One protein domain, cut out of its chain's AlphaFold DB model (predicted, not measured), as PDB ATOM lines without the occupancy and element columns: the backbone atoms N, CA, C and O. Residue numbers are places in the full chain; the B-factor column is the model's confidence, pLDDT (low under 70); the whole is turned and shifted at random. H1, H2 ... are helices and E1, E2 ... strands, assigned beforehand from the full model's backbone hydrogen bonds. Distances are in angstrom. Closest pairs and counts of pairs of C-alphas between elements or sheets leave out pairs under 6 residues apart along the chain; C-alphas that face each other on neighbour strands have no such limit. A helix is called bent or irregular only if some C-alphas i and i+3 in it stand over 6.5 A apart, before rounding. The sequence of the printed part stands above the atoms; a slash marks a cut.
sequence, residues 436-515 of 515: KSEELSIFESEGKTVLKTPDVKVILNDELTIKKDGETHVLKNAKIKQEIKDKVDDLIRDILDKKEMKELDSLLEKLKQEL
ATOM      1  N   LYS A 436      88.614 -38.624  47.836       94.31
ATOM      2  CA  LYS A 436      89.159 -37.270  47.876       94.31
ATOM      3  C   LYS A 436      88.997 -36.644  46.502       94.31
ATOM      4  O   LYS A 436      89.412 -37.246  45.519       94.31
ATOM      5  N   SER A 437      88.432 -35.452  46.488       92.31
ATOM      6  CA  SER A 437      88.376 -34.524  45.361       92.31
ATOM      7  C   SER A 437      88.569 -33.108  45.910       92.31
ATOM      8  O   SER A 437      88.610 -32.930  47.137       92.31
ATOM      9  N   GLU A 438      88.681 -32.113  45.034       87.75
ATOM     10  CA  GLU A 438      88.738 -30.707  45.451       87.75
ATOM     11  C   GLU A 438      87.459 -30.254  46.181       87.75
ATOM     12  O   GLU A 438      87.535 -29.539  47.182       87.75
ATOM     13  N   GLU A 439      86.291 -30.723  45.737       86.12
ATOM     14  CA  GLU A 439      84.986 -30.236  46.204       86.12
ATOM     15  C   GLU A 439      84.421 -31.044  47.383       86.12
ATOM     16  O   GLU A 439      83.739 -30.505  48.262       86.12
ATOM     17  N   LEU A 440      84.731 -32.343  47.446       89.69
ATOM     18  CA  LEU A 440      84.229 -33.242  48.481       89.69
ATOM     19  C   LEU A 440      85.252 -34.317  48.859       89.69
ATOM     20  O   LEU A 440      85.841 -35.014  48.031       89.69
ATOM     21  N   SER A 441      85.412 -34.515  50.161       93.56
ATOM     22  CA  SER A 441      86.107 -35.658  50.738       93.56
ATOM     23  C   SER A 441      85.132 -36.507  51.543       93.56
ATOM     24  O   SER A 441      84.468 -36.005  52.452       93.56
ATOM     25  N   ILE A 442      85.094 -37.803  51.251       94.81
ATOM     26  CA  ILE A 442      84.287 -38.786  51.977       94.81
ATOM     27  C   ILE A 442      85.233 -39.766  52.658       94.81
ATOM     28  O   ILE A 442      86.130 -40.326  52.031       94.81
ATOM     29  N   PHE A 443      85.029 -39.993  53.948       95.69
ATOM     30  CA  PHE A 443      85.648 -41.088  54.677       95.69
ATOM     31  C   PHE A 443      84.551 -41.895  55.345       95.69
ATOM     32  O   PHE A 443      83.875 -41.401  56.241       95.69
ATOM     33  N   GLU A 444      84.405 -43.143  54.946       93.00
ATOM     34  CA  GLU A 444      83.504 -44.082  55.582       93.00
ATOM     35  C   GLU A 444      84.298 -45.273  56.107       93.00
ATOM     36  O   GLU A 444      85.170 -45.818  55.427       93.00
ATOM     37  N   SER A 445      84.004 -45.663  57.337       92.50
ATOM     38  CA  SER A 445      84.461 -46.893  57.960       92.50
ATOM     39  C   SER A 445      83.340 -47.477  58.809       92.50
ATOM     40  O   SER A 445      82.336 -46.814  59.062       92.50
ATOM     41  N   GLU A 446      83.536 -48.688  59.316       87.12
ATOM     42  CA  GLU A 446      82.615 -49.300  60.272       87.12
ATOM     43  C   GLU A 446      82.214 -48.315  61.394       87.12
ATOM     44  O   GLU A 446      83.067 -47.729  62.067       87.12
ATOM     45  N   GLY A 447      80.908 -48.052  61.512       84.69
ATOM     46  CA  GLY A 447      80.323 -47.150  62.511       84.69
ATOM     47  C   GLY A 447      80.601 -45.650  62.334       84.69
ATOM     48  O   GLY A 447      80.214 -44.870  63.205       84.69
ATOM     49  N   LYS A 448      81.261 -45.210  61.251       90.81
ATOM     50  CA  LYS A 448      81.616 -43.797  61.067       90.81
ATOM     51  C   LYS A 448      81.629 -43.349  59.607       90.81
ATOM     52  O   LYS A 448      82.423 -43.844  58.816       90.81
ATOM     53  N   THR A 449      80.884 -42.292  59.303       92.50
ATOM     54  CA  THR A 449      80.928 -41.591  58.012       92.50
ATOM     55  C   THR A 449      81.324 -40.137  58.236       92.50
ATOM     56  O   THR A 449      80.852 -39.482  59.159       92.50
ATOM     57  N   VAL A 450      82.220 -39.607  57.413       93.56
ATOM     58  CA  VAL A 450      82.640 -38.207  57.432       93.56
ATOM     59  C   VAL A 450      82.524 -37.661  56.022       93.56
ATOM     60  O   VAL A 450      83.186 -38.164  55.119       93.56
ATOM     61  N   LEU A 451      81.728 -36.611  55.860       93.25
ATOM     62  CA  LEU A 451      81.646 -35.819  54.637       93.25
ATOM     63  C   LEU A 451      82.304 -34.473  54.913       93.25
ATOM     64  O   LEU A 451      82.026 -33.841  55.934       93.25
ATOM     65  N   LYS A 452      83.206 -34.041  54.041       91.38
ATOM     66  CA  LYS A 452      83.889 -32.758  54.172       91.38
ATOM     67  C   LYS A 452      83.896 -32.043  52.831       91.38
ATOM     68  O   LYS A 452      84.547 -32.508  51.904       91.38
ATOM     69  N   THR A 453      83.241 -30.900  52.787       89.56
ATOM     70  CA  THR A 453      83.380 -29.877  51.748       89.56
ATOM     71  C   THR A 453      84.295 -28.758  52.278       89.56
ATOM     72  O   THR A 453      84.725 -28.825  53.442       89.56
ATOM     73  N   PRO A 454      84.637 -27.738  51.472       85.31
ATOM     74  CA  PRO A 454      85.349 -26.558  51.963       85.31
ATOM     75  C   PRO A 454      84.662 -25.883  53.162       85.31
ATOM     76  O   PRO A 454      85.341 -25.527  54.124       85.31
ATOM     77  N   ASP A 455      83.328 -25.812  53.147       85.50
ATOM     78  CA  ASP A 455      82.554 -25.016  54.111       85.50
ATOM     79  C   ASP A 455      81.931 -25.847  55.244       85.50
ATOM     80  O   ASP A 455      81.662 -25.337  56.334       85.50
ATOM     81  N   VAL A 456      81.673 -27.138  55.005       87.31
ATOM     82  CA  VAL A 456      80.907 -27.988  55.926       87.31
ATOM     83  C   VAL A 456      81.624 -29.308  56.177       87.31
ATOM     84  O   VAL A 456      82.066 -30.003  55.263       87.31
ATOM     85  N   LYS A 457      81.676 -29.714  57.447       90.81
ATOM     86  CA  LYS A 457      82.107 -31.051  57.854       90.81
ATOM     87  C   LYS A 457      80.999 -31.763  58.617       90.81
ATOM     88  O   LYS A 457      80.683 -31.398  59.745       90.81
ATOM     89  N   VAL A 458      80.477 -32.831  58.033       90.62
ATOM     90  CA  VAL A 458      79.485 -33.718  58.642       90.62
ATOM     91  C   VAL A 458      80.194 -34.964  59.164       90.62
ATOM     92  O   VAL A 458      80.988 -35.577  58.455       90.62
ATOM     93  N   ILE A 459      79.939 -35.335  60.414       91.81
ATOM     94  CA  ILE A 459      80.473 -36.529  61.070       91.81
ATOM     95  C   ILE A 459      79.284 -37.320  61.597       91.81
ATOM     96  O   ILE A 459      78.585 -36.878  62.503       91.81
ATOM     97  N   LEU A 460      79.076 -38.496  61.030       89.12
ATOM     98  CA  LEU A 460      78.067 -39.449  61.439       89.12
ATOM     99  C   LEU A 460      78.737 -40.593  62.197       89.12
ATOM    100  O   LEU A 460      79.568 -41.305  61.636       89.12
ATOM    101  N   ASN A 461      78.374 -40.762  63.458       87.19
ATOM    102  CA  ASN A 461      78.681 -41.925  64.288       87.19
ATOM    103  C   ASN A 461      77.400 -42.302  65.056       87.19
ATOM    104  O   ASN A 461      76.324 -42.337  64.453       87.19
ATOM    105  N   ASP A 462      77.472 -42.526  66.370       82.38
ATOM    106  CA  ASP A 462      76.280 -42.639  67.219       82.38
ATOM    107  C   ASP A 462      75.404 -41.376  67.144       82.38
ATOM    108  O   ASP A 462      74.174 -41.451  67.198       82.38
ATOM    109  N   GLU A 463      76.014 -40.208  66.928       83.69
ATOM    110  CA  GLU A 463      75.361 -38.910  66.760       83.69
ATOM    111  C   GLU A 463      75.670 -38.301  65.379       83.69
ATOM    112  O   GLU A 463      76.604 -38.706  64.687       83.69
ATOM    113  N   LEU A 464      74.839 -37.359  64.924       87.31
ATOM    114  CA  LEU A 464      75.111 -36.598  63.703       87.31
ATOM    115  C   LEU A 464      75.694 -35.254  64.118       87.31
ATOM    116  O   LEU A 464      74.980 -34.411  64.645       87.31
ATOM    117  N   THR A 465      76.990 -35.060  63.907       90.06
ATOM    118  CA  THR A 465      77.680 -33.801  64.196       90.06
ATOM    119  C   THR A 465      77.915 -33.029  62.906       90.06
ATOM    120  O   THR A 465      78.541 -33.551  61.986       90.06
ATOM    121  N   ILE A 466      77.496 -31.772  62.851       88.81
ATOM    122  CA  ILE A 466      77.748 -30.877  61.722       88.81
ATOM    123  C   ILE A 466      78.612 -29.723  62.211       88.81
ATOM    124  O   ILE A 466      78.303 -29.081  63.212       88.81
ATOM    125  N   LYS A 467      79.717 -29.471  61.513       87.12
ATOM    126  CA  LYS A 467      80.595 -28.329  61.755       87.12
ATOM    127  C   LYS A 467      80.581 -27.408  60.555       87.12
ATOM    128  O   LYS A 467      80.913 -27.849  59.454       87.12
ATOM    129  N   LYS A 468      80.231 -26.152  60.788       84.75
ATOM    130  CA  LYS A 468      80.165 -25.103  59.775       84.75
ATOM    131  C   LYS A 468      80.570 -23.788  60.435       84.75
ATOM    132  O   LYS A 468      80.153 -23.538  61.559       84.75
ATOM    133  N   ASP A 469      81.434 -23.009  59.787       79.88
ATOM    134  CA  ASP A 469      81.843 -21.668  60.247       79.88
ATOM    135  C   ASP A 469      82.374 -21.602  61.701       79.88
ATOM    136  O   ASP A 469      82.266 -20.592  62.386       79.88
ATOM    137  N   GLY A 470      82.972 -22.695  62.194       74.88
ATOM    138  CA  GLY A 470      83.488 -22.804  63.568       74.88
ATOM    139  C   GLY A 470      82.459 -23.257  64.612       74.88
ATOM    140  O   GLY A 470      82.851 -23.661  65.708       74.88
ATOM    141  N   GLU A 471      81.174 -23.294  64.267       81.69
ATOM    142  CA  GLU A 471      80.110 -23.826  65.116       81.69
ATOM    143  C   GLU A 471      80.016 -25.352  65.011       81.69
ATOM    144  O   GLU A 471      80.393 -25.961  64.005       81.69
ATOM    145  N   THR A 472      79.539 -25.996  66.078       87.38
ATOM    146  CA  THR A 472      79.310 -27.446  66.126       87.38
ATOM    147  C   THR A 472      77.882 -27.718  66.571       87.38
ATOM    148  O   THR A 472      77.515 -27.409  67.700       87.38
ATOM    149  N   HIS A 473      77.116 -28.355  65.694       85.88
ATOM    150  CA  HIS A 473      75.718 -28.711  65.902       85.88
ATOM    151  C   HIS A 473      75.577 -30.231  65.992       85.88
ATOM    152  O   HIS A 473      76.188 -30.957  65.206       85.88
ATOM    153  N   VAL A 474      74.796 -30.723  66.956       85.81
ATOM    154  CA  VAL A 474      74.603 -32.163  67.194       85.81
ATOM    155  C   VAL A 474      73.128 -32.516  67.034       85.81
ATOM    156  O   VAL A 474      72.286 -32.100  67.826       85.81
ATOM    157  N   LEU A 475      72.821 -33.325  66.021       81.25
ATOM    158  CA  LEU A 475      71.476 -33.770  65.680       81.25
ATOM    159  C   LEU A 475      71.255 -35.233  66.093       81.25
ATOM    160  O   LEU A 475      72.065 -36.130  65.829       81.25
ATOM    161  N   LYS A 476      70.094 -35.498  66.701       74.31
ATOM    162  CA  LYS A 476      69.643 -36.853  67.078       74.31
ATOM    163  C   LYS A 476      68.606 -37.443  66.113       74.31
ATOM    164  O   LYS A 476      68.082 -38.524  66.363       74.31
ATOM    165  N   ASN A 477      68.344 -36.774  64.990       78.69
ATOM    166  CA  ASN A 477      67.342 -37.182  64.009       78.69
ATOM    167  C   ASN A 477      67.794 -38.424  63.213       78.69
ATOM    168  O   ASN A 477      68.640 -38.342  62.323       78.69
ATOM    169  N   ALA A 478      67.217 -39.587  63.529       78.12
ATOM    170  CA  ALA A 478      67.548 -40.858  62.883       78.12
ATOM    171  C   ALA A 478      67.225 -40.884  61.376       78.12
ATOM    172  O   ALA A 478      67.919 -41.563  60.622       78.12
ATOM    173  N   LYS A 479      66.222 -40.116  60.924       83.56
ATOM    174  CA  LYS A 479      65.813 -40.067  59.513       83.56
ATOM    175  C   LYS A 479      66.889 -39.420  58.639       83.56
ATOM    176  O   LYS A 479      67.247 -39.969  57.606       83.56
ATOM    177  N   ILE A 480      67.458 -38.306  59.103       81.88
ATOM    178  CA  ILE A 480      68.535 -37.587  58.401       81.88
ATOM    179  C   ILE A 480      69.817 -38.417  58.380       81.88
ATOM    180  O   ILE A 480      70.508 -38.467  57.368       81.88
ATOM    181  N   LYS A 481      70.123 -39.120  59.478       81.44
ATOM    182  CA  LYS A 481      71.266 -40.042  59.533       81.44
ATOM    183  C   LYS A 481      71.178 -41.124  58.461       81.44
ATOM    184  O   LYS A 481      72.187 -41.419  57.826       81.44
ATOM    185  N   GLN A 482      69.995 -41.711  58.288       83.62
ATOM    186  CA  GLN A 482      69.776 -42.735  57.275       83.62
ATOM    187  C   GLN A 482      69.865 -42.143  55.866       83.62
ATOM    188  O   GLN A 482      70.596 -42.676  55.045       83.62
ATOM    189  N   GLU A 483      69.244 -40.987  55.621       84.56
ATOM    190  CA  GLU A 483      69.297 -40.320  54.314       84.56
ATOM    191  C   GLU A 483      70.732 -39.952  53.895       84.56
ATOM    192  O   GLU A 483      71.103 -40.132  52.739       84.56
ATOM    193  N   ILE A 484      71.575 -39.493  54.830       84.31
ATOM    194  CA  ILE A 484      72.999 -39.243  54.554       84.31
ATOM    195  C   ILE A 484      73.698 -40.537  54.132       84.31
ATOM    196  O   ILE A 484      74.461 -40.507  53.174       84.31
ATOM    197  N   LYS A 485      73.451 -41.659  54.823       83.88
ATOM    198  CA  LYS A 485      74.035 -42.958  54.452       83.88
ATOM    199  C   LYS A 485      73.578 -43.400  53.067       83.88
ATOM    200  O   LYS A 485      74.413 -43.823  52.278       83.88
ATOM    201  N   ASP A 486      72.288 -43.256  52.781       86.19
ATOM    202  CA  ASP A 486      71.697 -43.670  51.509       86.19
ATOM    203  C   ASP A 486      72.281 -42.859  50.335       86.19
ATOM    204  O   ASP A 486      72.535 -43.417  49.272       86.19
ATOM    205  N   LYS A 487      72.588 -41.571  50.546       87.62
ATOM    206  CA  LYS A 487      73.157 -40.679  49.519       87.62
ATOM    207  C   LYS A 487      74.670 -40.801  49.314       87.62
ATOM    208  O   LYS A 487      75.181 -40.272  48.330       87.62
ATOM    209  N   VAL A 488      75.427 -41.445  50.212       87.62
ATOM    210  CA  VAL A 488      76.902 -41.545  50.082       87.62
ATOM    211  C   VAL A 488      77.301 -42.196  48.758       87.62
ATOM    212  O   VAL A 488      78.238 -41.734  48.107       87.62
ATOM    213  N   ASP A 489      76.589 -43.243  48.355       87.31
ATOM    214  CA  ASP A 489      76.884 -43.985  47.129       87.31
ATOM    215  C   ASP A 489      76.619 -43.130  45.884       87.31
ATOM    216  O   ASP A 489      77.437 -43.117  44.961       87.31
ATOM    217  N   ASP A 490      75.530 -42.358  45.904       87.44
ATOM    218  CA  ASP A 490      75.176 -41.416  44.842       87.44
ATOM    219  C   ASP A 490      76.206 -40.287  44.733       87.44
ATOM    220  O   ASP A 490      76.684 -39.998  43.639       87.44
ATOM    221  N   LEU A 491      76.661 -39.728  45.861       87.94
ATOM    222  CA  LEU A 491      77.705 -38.695  45.885       87.94
ATOM    223  C   LEU A 491      79.040 -39.194  45.320       87.94
ATOM    224  O   LEU A 491      79.699 -38.488  44.556       87.94
ATOM    225  N   ILE A 492      79.452 -40.416  45.682       87.81
ATOM    226  CA  ILE A 492      80.661 -41.035  45.119       87.81
ATOM    227  C   ILE A 492      80.502 -41.198  43.603       87.81
ATOM    228  O   ILE A 492      81.438 -40.922  42.851       87.81
ATOM    229  N   ARG A 493      79.327 -41.644  43.150       87.00
ATOM    230  CA  ARG A 493      79.041 -41.856  41.730       87.00
ATOM    231  C   ARG A 493      79.030 -40.549  40.939       87.00
ATOM    232  O   ARG A 493      79.632 -40.508  39.870       87.00
ATOM    233  N   ASP A 494      78.396 -39.502  41.454       86.94
ATOM    234  CA  ASP A 494      78.306 -38.203  40.786       86.94
ATOM    235  C   ASP A 494      79.689 -37.575  40.575       86.94
ATOM    236  O   ASP A 494      79.975 -37.081  39.480       86.94
ATOM    237  N   ILE A 495      80.586 -37.695  41.562       87.00
ATOM    238  CA  ILE A 495      81.977 -37.223  41.456       87.00
ATOM    239  C   ILE A 495      82.767 -38.029  40.419       87.00
ATOM    240  O   ILE A 495      83.489 -37.454  39.606       87.00
ATOM    241  N   LEU A 496      82.617 -39.358  40.394       85.00
ATOM    242  CA  LEU A 496      83.296 -40.206  39.403       85.00
ATOM    243  C   LEU A 496      82.783 -39.997  37.968       85.00
ATOM    244  O   LEU A 496      83.553 -40.148  37.016       85.00
ATOM    245  N   ASP A 497      81.498 -39.675  37.814       84.44
ATOM    246  CA  ASP A 497      80.850 -39.406  36.527       84.44
ATOM    247  C   ASP A 497      81.018 -37.937  36.076       84.44
ATOM    248  O   ASP A 497      80.554 -37.586  34.989       84.44
ATOM    249  N   LYS A 498      81.676 -37.082  36.883       79.75
ATOM    250  CA  LYS A 498      81.827 -35.628  36.658       79.75
ATOM    251  C   LYS A 498      80.481 -34.934  36.392       79.75
ATOM    252  O   LYS A 498      80.362 -34.094  35.500       79.75
ATOM    253  N   LYS A 499      79.445 -35.335  37.134       77.88
ATOM    254  CA  LYS A 499      78.090 -34.768  37.053       77.88
ATOM    255  C   LYS A 499      77.940 -33.557  37.969       77.88
ATOM    256  O   LYS A 499      78.674 -33.402  38.937       77.88
ATOM    257  N   GLU A 500      76.936 -32.727  37.686       73.81
ATOM    258  CA  GLU A 500      76.467 -31.705  38.632       73.81
ATOM    259  C   GLU A 500      76.043 -32.375  39.953       73.81
ATOM    260  O   GLU A 500      75.196 -33.269  39.938       73.81
ATOM    261  N   MET A 501      76.589 -31.930  41.092       79.19
ATOM    262  CA  MET A 501      76.370 -32.535  42.418       79.19
ATOM    263  C   MET A 501      75.020 -32.150  43.058       79.19
ATOM    264  O   MET A 501      74.953 -31.699  44.203       79.19
ATOM    265  N   LYS A 502      73.916 -32.368  42.340       79.75
ATOM    266  CA  LYS A 502      72.553 -32.020  42.794       79.75
ATOM    267  C   LYS A 502      72.175 -32.688  44.116       79.75
ATOM    268  O   LYS A 502      71.463 -32.099  44.929       79.75
ATOM    269  N   GLU A 503      72.664 -33.904  44.348       78.69
ATOM    270  CA  GLU A 503      72.426 -34.621  45.601       78.69
ATOM    271  C   GLU A 503      73.172 -34.003  46.786       78.69
ATOM    272  O   GLU A 503      72.625 -33.960  47.894       78.69
ATOM    273  N   LEU A 504      74.380 -33.472  46.552       81.06
ATOM    274  CA  LEU A 504      75.139 -32.737  47.561       81.06
ATOM    275  C   LEU A 504      74.423 -31.439  47.911       81.06
ATOM    276  O   LEU A 504      74.217 -31.168  49.091       81.06
ATOM    277  N   ASP A 505      73.989 -30.685  46.902       83.44
ATOM    278  CA  ASP A 505      73.262 -29.429  47.091       83.44
ATOM    279  C   ASP A 505      71.969 -29.655  47.882       83.44
ATOM    280  O   ASP A 505      71.731 -28.995  48.894       83.44
ATOM    281  N   SER A 506      71.181 -30.666  47.499       84.25
ATOM    282  CA  SER A 506      69.958 -31.057  48.208       84.25
ATOM    283  C   SER A 506      70.225 -31.455  49.665       84.25
ATOM    284  O   SER A 506      69.471 -31.079  50.568       84.25
ATOM    285  N   LEU A 507      71.296 -32.217  49.915       84.50
ATOM    286  CA  LEU A 507      71.687 -32.621  51.264       84.50
ATOM    287  C   LEU A 507      72.105 -31.400  52.091       84.50
ATOM    288  O   LEU A 507      71.652 -31.246  53.224       84.50
ATOM    289  N   LEU A 508      72.921 -30.506  51.529       83.81
ATOM    290  CA  LEU A 508      73.374 -29.289  52.202       83.81
ATOM    291  C   LEU A 508      72.217 -28.329  52.504       83.81
ATOM    292  O   LEU A 508      72.190 -27.755  53.591       83.81
ATOM    293  N   GLU A 509      71.254 -28.159  51.595       84.00
ATOM    294  CA  GLU A 509      70.054 -27.348  51.838       84.00
ATOM    295  C   GLU A 509      69.208 -27.889  52.988       84.00
ATOM    296  O   GLU A 509      68.807 -27.126  53.864       84.00
ATOM    297  N   LYS A 510      68.979 -29.204  53.037       80.75
ATOM    298  CA  LYS A 510      68.242 -29.822  54.147       80.75
ATOM    299  C   LYS A 510      68.987 -29.708  55.470       80.75
ATOM    300  O   LYS A 510      68.370 -29.412  56.485       80.75
ATOM    301  N   LEU A 511      70.308 -29.894  55.471       81.31
ATOM    302  CA  LEU A 511      71.098 -29.691  56.684       81.31
ATOM    303  C   LEU A 511      71.007 -28.242  57.170       81.31
ATOM    304  O   LEU A 511      70.896 -28.031  58.367       81.31
ATOM    305  N   LYS A 512      70.969 -27.251  56.269       79.88
ATOM    306  CA  LYS A 512      70.738 -25.844  56.641       79.88
ATOM    307  C   LYS A 512      69.362 -25.589  57.266       79.88
ATOM    308  O   LYS A 512      69.232 -24.600  57.965       79.88
ATOM    309  N   GLN A 513      68.346 -26.409  56.992       79.12
ATOM    310  CA  GLN A 513      67.016 -26.270  57.608       79.12
ATOM    311  C   GLN A 513      66.960 -26.833  59.037       79.12
ATOM    312  O   GLN A 513      66.039 -26.511  59.781       79.12
ATOM    313  N   GLU A 514      67.916 -27.688  59.401       71.00
ATOM    314  CA  GLU A 514      67.975 -28.395  60.690       71.00
ATOM    315  C   GLU A 514      69.056 -27.831  61.633       71.00
ATOM    316  O   GLU A 514      69.140 -28.255  62.787       71.00
ATOM    317  N   LEU A 515      69.880 -26.904  61.131       69.31
ATOM    318  CA  LEU A 515      70.847 -26.075  61.861       69.31
ATOM    319  C   LEU A 515      70.200 -24.739  62.223       69.31
ATOM    320  O   LEU A 515      70.398 -24.292  63.373       69.31
TER     321      LEU A 515
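AT A GLANCE: This is residues 436 to 515 of the 515 residues of an uncharacterized protein of Thermococci archaeon (UniProt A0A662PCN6). A five-stranded antiparallel sheet, a wall made of E1 to E5 in chain order, has helices over one face, the bent helix H1 and the helix H2, while its other face is bare. H1a, the first arm of H1, and H2 run nearly side by side across the strands, and H1b, the second arm, runs on past the sheet with no place on it. The printed part has 80 residues with five named strands followed by two named helices; the class is mixed, helices and strands. The whole is compact, with a radius of gyration of the C-alphas of 11.9 A and spans of 33 by 27 by 19 A.

IN THESE COORDINATES: E1, residues 441 to 445, begins with C-alpha 441 at (86.107, -35.658, 50.738) and is 13.5 A long from first to last C-alpha. E2, residues 448 to 452, is 13.2 A long, and E3, residues 456 to 460, is 13.0 A. E4, residues 464 to 468, and E5, residues 471 to 475, are 13.2 A each. H1, residues 478 to 496, was assigned as one helix by its hydrogen bonds but is bent, with C-alphas 486 and 489 6.8 A apart. Its arms are H1a, residues 478 to 486, 12.4 A, and H1b, residues 489 to 496, 10.7 A, at a steep tilt of 39 degrees. H2, residues 502 to 514, is 18.8 A long and ends with C-alpha 514 at (67.975, -28.395, 60.690).

HOW THE PARTS SIT: The strands form a meander, each the antiparallel neighbour of the one before, and each such pair is a hairpin. E1 and E2 have N 443 and O 450 within hydrogen-bond range at 2.8 A; E2 and E3 have N 451 and O 458 at 2.9 A. E3 and E4 have N 459 and O 465 at 2.8 A; E4 and E5 have N 466 and O 473 at 2.8 A. Two layers, helices on one face of a sheet, are made by H1a and H2 on the same face. H1a, at a height over the sheet of 8.8 A, is only just over E3, with 3 of its C-alphas falling on that strand, and runs across the strands, at 75 degrees to E3 on the local plane. The closest C-alphas of H1a and E4 are those of Lys 481 and Leu 464, 6.6 A apart. H2, at a height of 10.6 A, is over E3 and only just over E4, with 3 of its C-alphas falling on E4, and runs across the strands, at 84 degrees to E3 on the local plane. H1a and H2 are close but not clearly touching, the closest C-alphas being those of Ile 484 and Leu 507, 7.5 A, at a shallow tilt of 15 degrees, opposite ways. H1b is not on the sheet; it and H2 only just touch, with 3 pairs of C-alphas within 8 A, made by residues 503 to 504 of H2 alone, the closest being Leu 491 and Glu 503, 6.7 A. In H1a, H1b and H2 every O i to N i+4 pair is within hydrogen-bond range.

THE WHOLE: The two C-alphas farthest apart, those of Lys 476 and Lys 498, are 32.8 A apart. The printed part has no cut, and its links between named elements are tight. Residue 515, the chain's last, is the one printed residue with pLDDT under 70; the mean of the printed part is 85.2.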